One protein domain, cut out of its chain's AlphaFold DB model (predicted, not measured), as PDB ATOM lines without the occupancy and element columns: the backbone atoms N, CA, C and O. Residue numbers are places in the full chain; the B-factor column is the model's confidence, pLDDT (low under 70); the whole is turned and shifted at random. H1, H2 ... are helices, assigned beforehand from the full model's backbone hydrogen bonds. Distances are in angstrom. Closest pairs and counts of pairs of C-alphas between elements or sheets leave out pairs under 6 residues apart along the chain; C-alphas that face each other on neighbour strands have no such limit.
ATOM      1  N   LYS A  23     268.426 201.084 207.940       96.69
ATOM      2  CA  LYS A  23     268.924 202.429 208.267       96.69
ATOM      3  C   LYS A  23     267.921 203.503 207.844       96.69
ATOM      4  O   LYS A  23     267.558 204.355 208.654       96.69
ATOM      5  N   LYS A  24     267.404 203.426 206.613       96.12
ATOM      6  CA  LYS A  24     266.378 204.359 206.111       96.12
ATOM      7  C   LYS A  24     265.089 204.295 206.941       96.12
ATOM      8  O   LYS A  24     264.572 205.337 207.337       96.12
ATOM      9  N   ALA A  25     264.596 203.095 207.251       94.69
ATOM     10  CA  ALA A  25     263.390 202.906 208.056       94.69
ATOM     11  C   ALA A  25     263.550 203.457 209.484       94.69
ATOM     12  O   ALA A  25     262.653 204.139 209.978       94.69
ATOM     13  N   ARG A  26     264.712 203.249 210.120       96.81
ATOM     14  CA  ARG A  26     265.039 203.802 211.447       96.81
ATOM     15  C   ARG A  26     265.083 205.329 211.451       96.81
ATOM     16  O   ARG A  26     264.518 205.939 212.353       96.81
ATOM     17  N   ILE A  27     265.689 205.949 210.435       97.00
ATOM     18  CA  ILE A  27     265.710 207.415 210.299       97.00
ATOM     19  C   ILE A  27     264.284 207.960 210.163       97.00
ATOM     20  O   ILE A  27     263.918 208.895 210.871       97.00
ATOM     21  N   ARG A  28     263.457 207.352 209.297       95.06
ATOM     22  CA  ARG A  28     262.044 207.742 209.146       95.06
ATOM     23  C   ARG A  28     261.274 207.600 210.455       95.06
ATOM     24  O   ARG A  28     260.566 208.524 210.836       95.06
ATOM     25  N   LEU A  29     261.439 206.475 211.152       95.62
ATOM     26  CA  LEU A  29     260.804 206.233 212.448       95.62
ATOM     27  C   LEU A  29     261.219 207.283 213.480       95.62
ATOM     28  O   LEU A  29     260.358 207.780 214.199       95.62
ATOM     29  N   SER A  30     262.506 207.630 213.540       95.50
ATOM     30  CA  SER A  30     263.020 208.639 214.470       95.50
ATOM     31  C   SER A  30     262.398 210.011 214.210       95.50
ATOM     32  O   SER A  30     261.786 210.580 215.113       95.50
ATOM     33  N   LYS A  31     262.443 210.487 212.956       94.12
ATOM     34  CA  LYS A  31     261.840 211.768 212.557       94.12
ATOM     35  C   LYS A  31     260.353 211.820 212.900       94.12
ATOM     36  O   LYS A  31     259.894 212.768 213.522       94.12
ATOM     37  N   TYR A  32     259.611 210.773 212.547       93.12
ATOM     38  CA  TYR A  32     258.168 210.740 212.775       93.12
ATOM     39  C   TYR A  32     257.820 210.650 214.265       93.12
ATOM     40  O   TYR A  32     256.908 211.323 214.734       93.12
ATOM     41  N   ARG A  33     258.580 209.864 215.038       93.62
ATOM     42  CA  ARG A  33     258.434 209.799 216.497       93.62
ATOM     43  C   ARG A  33     258.689 211.163 217.134       93.62
ATOM     44  O   ARG A  33     257.942 211.539 218.026       93.62
ATOM     45  N   GLN A  34     259.699 211.898 216.674       94.56
ATOM     46  CA  GLN A  34     259.964 213.256 217.145       94.56
ATOM     47  C   GLN A  34     258.821 214.218 216.800       94.56
ATOM     48  O   GLN A  34     258.375 214.938 217.684       94.56
ATOM     49  N   SER A  35     258.289 214.189 215.572       93.38
ATOM     50  CA  SER A  35     257.128 215.016 215.204       93.38
ATOM     51  C   SER A  35     255.909 214.738 216.085       93.38
ATOM     52  O   SER A  35     255.234 215.675 216.502       93.38
ATOM     53  N   VAL A  36     255.658 213.464 216.408       92.75
ATOM     54  CA  VAL A  36     254.570 213.059 217.308       92.75
ATOM     55  C   VAL A  36     254.801 213.572 218.731       92.75
ATOM     56  O   VAL A  36     253.888 214.121 219.336       92.75
ATOM     57  N   LEU A  37     256.024 213.450 219.258       91.31
ATOM     58  CA  LEU A  37     256.371 213.946 220.598       91.31
ATOM     59  C   LEU A  37     256.270 215.472 220.709       91.31
ATOM     60  O   LEU A  37     255.880 215.978 221.751       91.31
ATOM     61  N   MET A  38     256.581 216.200 219.634       94.00
ATOM     62  CA  MET A  38     256.416 217.657 219.567       94.00
ATOM     63  C   MET A  38     254.958 218.096 219.342       94.00
ATOM     64  O   MET A  38     254.712 219.282 219.153       94.00
ATOM     65  N   GLY A  39     253.998 217.167 219.262       90.81
ATOM     66  CA  GLY A  39     252.595 217.478 218.966       90.81
ATOM     67  C   GLY A  39     252.332 217.964 217.533       90.81
ATOM     68  O   GLY A  39     251.200 218.313 217.207       90.81
ATOM     69  N   LYS A  40     253.349 217.955 216.658       91.12
ATOM     70  CA  LYS A  40     253.250 218.364 215.243       91.12
ATOM     71  C   LYS A  40     252.542 217.324 214.375       91.12
ATOM     72  O   LYS A  40     252.103 217.634 213.277       91.12
ATOM     73  N   GLU A  41     252.463 216.087 214.851       85.38
ATOM     74  CA  GLU A  41     251.883 214.961 214.132       85.38
ATOM     75  C   GLU A  41     250.973 214.165 215.071       85.38
ATOM     76  O   GLU A  41     251.420 213.662 216.101       85.38
ATOM     77  N   LYS A  42     249.689 214.046 214.718       86.00
ATOM     78  CA  LYS A  42     248.686 213.332 215.529       86.00
ATOM     79  C   LYS A  42     248.495 211.883 215.071       86.00
ATOM     80  O   LYS A  42     247.804 211.108 215.728       86.00
ATOM     81  N   ASN A  43     249.123 211.480 213.962       85.62
ATOM     82  CA  ASN A  43     249.004 210.127 213.435       85.62
ATOM     83  C   ASN A  43     249.987 209.136 214.092       85.62
ATOM     84  O   ASN A  43     251.048 208.794 213.560       85.62
ATOM     85  N   PHE A  44     249.587 208.572 215.232       88.50
ATOM     86  CA  PHE A  44     250.345 207.518 215.923       88.50
ATOM     87  C   PHE A  44     250.406 206.190 215.142       88.50
ATOM     88  O   PHE A  44     251.327 205.385 215.337       88.50
ATOM     89  N   ALA A  45     249.464 205.953 214.223       91.81
ATOM     90  CA  ALA A  45     249.406 204.731 213.422       91.81
ATOM     91  C   ALA A  45     250.646 204.589 212.528       91.81
ATOM     92  O   ALA A  45     251.183 203.487 212.368       91.81
ATOM     93  N   LYS A  46     251.170 205.704 212.011       90.75
ATOM     94  CA  LYS A  46     252.374 205.698 211.177       90.75
ATOM     95  C   LYS A  46     253.631 205.301 211.958       90.75
ATOM     96  O   LYS A  46     254.448 204.541 211.437       90.75
ATOM     97  N   VAL A  47     253.762 205.713 213.224       92.19
ATOM     98  CA  VAL A  47     254.849 205.247 214.112       92.19
ATOM     99  C   VAL A  47     254.764 203.732 214.300       92.19
ATOM    100  O   VAL A  47     255.774 203.033 214.182       92.19
ATOM    101  N   ARG A  48     253.558 203.198 214.539       94.25
ATOM    102  CA  ARG A  48     253.329 201.750 214.671       94.25
ATOM    103  C   ARG A  48     253.689 201.002 213.387       94.25
ATOM    104  O   ARG A  48     254.350 199.967 213.455       94.25
ATOM    105  N   PHE A  49     253.297 201.533 212.231       95.12
ATOM    106  CA  PHE A  49     253.640 200.974 210.924       95.12
ATOM    107  C   PHE A  49     255.159 200.906 210.718       95.12
ATOM    108  O   PHE A  49     255.688 199.840 210.409       95.12
ATOM    109  N   LEU A  50     255.874 202.008 210.965       94.25
ATOM    110  CA  LEU A  50     257.328 202.073 210.799       94.25
ATOM    111  C   LEU A  50     258.066 201.141 211.775       94.25
ATOM    112  O   LEU A  50     259.052 200.514 211.395       94.25
ATOM    113  N   ARG A  51     257.570 200.973 213.011       95.50
ATOM    114  CA  ARG A  51     258.096 199.968 213.955       95.50
ATOM    115  C   ARG A  51     257.937 198.544 213.419       95.50
ATOM    116  O   ARG A  51     258.893 197.775 213.469       95.50
ATOM    117  N   LYS A  52     256.763 198.205 212.872       96.94
ATOM    118  CA  LYS A  52     256.527 196.895 212.240       96.94
ATOM    119  C   LYS A  52     257.432 196.685 211.021       96.94
ATOM    120  O   LYS A  52     257.953 195.589 210.845       96.94
ATOM    121  N   GLU A  53     257.651 197.718 210.207       95.50
ATOM    122  CA  GLU A  53     258.575 197.668 209.065       95.50
ATOM    123  C   GLU A  53     260.010 197.357 209.525       95.50
ATOM    124  O   GLU A  53     260.627 196.418 209.025       95.50
ATOM    125  N   VAL A  54     260.512 198.083 210.532       96.56
ATOM    126  CA  VAL A  54     261.841 197.852 211.130       96.56
ATOM    127  C   VAL A  54     261.967 196.430 211.682       96.56
ATOM    128  O   VAL A  54     262.960 195.761 211.398       96.56
ATOM    129  N   ALA A  55     260.961 195.952 212.420       96.81
ATOM    130  CA  ALA A  55     260.954 194.602 212.977       96.81
ATOM    131  C   ALA A  55     261.033 193.531 211.879       96.81
ATOM    132  O   ALA A  55     261.889 192.658 211.946       96.81
ATOM    133  N   ARG A  56     260.228 193.645 210.813       97.00
ATOM    134  CA  ARG A  56     260.261 192.700 209.681       97.00
ATOM    135  C   ARG A  56     261.626 192.647 209.000       97.00
ATOM    136  O   ARG A  56     262.070 191.569 208.618       97.00
ATOM    137  N   ILE A  57     262.286 193.794 208.826       95.75
ATOM    138  CA  ILE A  57     263.623 193.839 208.215       95.75
ATOM    139  C   ILE A  57     264.644 193.137 209.116       95.75
ATOM    140  O   ILE A  57     265.440 192.345 208.618       95.75
ATOM    141  N   LEU A  58     264.594 193.376 210.430       95.50
ATOM    142  CA  LEU A  58     265.454 192.687 211.397       95.50
ATOM    143  C   LEU A  58     265.219 191.176 211.390       95.50
ATOM    144  O   LEU A  58     266.186 190.423 211.351       95.50
ATOM    145  N   THR A  59     263.959 190.732 211.354       95.75
ATOM    146  CA  THR A  59     263.620 189.307 211.257       95.75
ATOM    147  C   THR A  59     264.204 188.680 209.995       95.75
ATOM    148  O   THR A  59     264.830 187.632 210.092       95.75
ATOM    149  N   LYS A  60     264.079 189.332 208.831       93.69
ATOM    150  CA  LYS A  60     264.668 188.828 207.578       93.69
ATOM    151  C   LYS A  60     266.190 188.726 207.651       93.69
ATOM    152  O   LYS A  60     266.748 187.711 207.256       93.69
ATOM    153  N   ILE A  61     266.860 189.745 208.197       93.06
ATOM    154  CA  ILE A  61     268.316 189.703 208.406       93.06
ATOM    155  C   ILE A  61     268.687 188.534 209.329       93.06
ATOM    156  O   ILE A  61     269.615 187.791 209.024       93.06
ATOM    157  N   GLY A  62     267.951 188.346 210.429       92.38
ATOM    158  CA  GLY A  62     268.155 187.238 211.362       92.38
ATOM    159  C   GLY A  62     267.957 185.868 210.712       92.38
ATOM    160  O   GLY A  62     268.803 185.001 210.876       92.38
ATOM    161  N   GLN A  63     266.901 185.689 209.916       91.00
ATOM    162  CA  GLN A  63     266.642 184.450 209.173       91.00
ATOM    163  C   GLN A  63     267.784 184.112 208.212       91.00
ATOM    164  O   GLN A  63     268.263 182.984 208.220       91.00
ATOM    165  N   ILE A  64     268.274 185.089 207.441       88.19
ATOM    166  CA  ILE A  64     269.397 184.870 206.516       88.19
ATOM    167  C   ILE A  64     270.679 184.517 207.290       88.19
ATOM    168  O   ILE A  64     271.422 183.626 206.884       88.19
ATOM    169  N   ARG A  65     270.934 185.172 208.433       87.38
ATOM    170  CA  ARG A  65     272.087 184.854 209.295       87.38
ATOM    171  C   ARG A  65     271.989 183.447 209.898       87.38
ATOM    172  O   ARG A  65     272.966 182.712 209.847       87.38
ATOM    173  N   LEU A  66     270.810 183.040 210.370       86.12
ATOM    174  CA  LEU A  66     270.569 181.693 210.904       86.12
ATOM    175  C   LEU A  66     270.718 180.601 209.837       86.12
ATOM    176  O   LEU A  66     271.268 179.539 210.116       86.12
ATOM    177  N   LEU A  67     270.257 180.853 208.607       78.62
ATOM    178  CA  LEU A  67     270.448 179.930 207.482       78.62
ATOM    179  C   LEU A  67     271.937 179.742 207.144       78.62
ATOM    180  O   LEU A  67     272.348 178.636 206.806       78.62
ATOM    181  N   LYS A  68     272.761 180.788 207.303       71.56
ATOM    182  CA  LYS A  68     274.221 180.699 207.139       71.56
ATOM    183  C   LYS A  68     274.880 179.823 208.215       71.56
ATOM    184  O   LYS A  68     275.797 179.074 207.892       71.56
ATOM    185  N   GLU A  69     274.424 179.914 209.464       69.25
ATOM    186  CA  GLU A  69     274.963 179.133 210.591       69.25
ATOM    187  C   GLU A  69     274.576 177.651 210.517       69.25
ATOM    188  O   GLU A  69     275.416 176.796 210.770       69.25
ATOM    189  N   LYS A  70     273.343 177.326 210.101       63.56
ATOM    190  CA  LYS A  70     272.883 175.930 209.951       63.56
ATOM    191  C   LYS A  70     273.408 175.212 208.700       63.56
ATOM    192  O   LYS A  70     273.256 174.001 208.598       63.56
ATOM    193  N   GLY A  71     273.958 175.951 207.734       56.66
ATOM    194  CA  GLY A  71     274.493 175.419 206.475       56.66
ATOM    195  C   GLY A  71     276.017 175.241 206.439       56.66
ATOM    196  O   GLY A  71     276.562 175.058 205.345       56.66
ATOM    197  N   SER A  72     276.706 175.369 207.583       48.19
ATOM    198  CA  SER A  72     278.151 175.108 207.721       48.19
ATOM    199  C   SER A  72     278.423 173.714 208.262       48.19
ATOM    200  O   SER A  72     277.689 173.296 209.179       48.19
TER     201      SER A  72
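What this domain is: This is residues 23 to 72 of the 72 residues of the protein "50S ribosomal protein L29" of candidate division CPR3 bacterium (UniProt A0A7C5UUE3). A helical hairpin with unequal arms: the shorter helix H1 runs out to a short turn, and the longer H2 folds back beside it; residues 58 to 72, of which 58 to 70 belong to H2, stick out past H1. The outline is a rod of 51 by 16 by 11 A, and the free end of H2 makes much of that length. The printed part has 50 residues, with two named helices, H1 then H2, and no named strand, in the class all helix. It is only just extended, close to loose, with a radius of gyration of the C-alphas of 14.9 A.

How they stand to each other: Start with H1, residues 23 to 37, and go through a short link of 6 residues to H2, residues 44 to 70. The two form a helical hairpin, at a shallow tilt of 27 degrees, opposite ways. They touch, H2 with residues 44 to 54 alone; look for the closest C-alphas at Leu 29 and Leu 50, 5.7 A apart. In H1 and H2, every O i to N i+4 pair is within hydrogen-bond range.

Where its parts are: Find C-alpha 23 at (268.924, 202.429, 208.267); from there H1 runs 21.0 A to C-alpha 37. H2 begins at C-alpha 44, (250.345, 207.518, 215.923), and runs 39.3 A to C-alpha 70 at (272.883, 175.930, 209.951).

The domain as a whole: The two C-alphas farthest apart, those of Gly 39 and Ser 72, are 50.7 A apart. The printed part has no cut, and pLDDT is under 70 at residues 69 to 72.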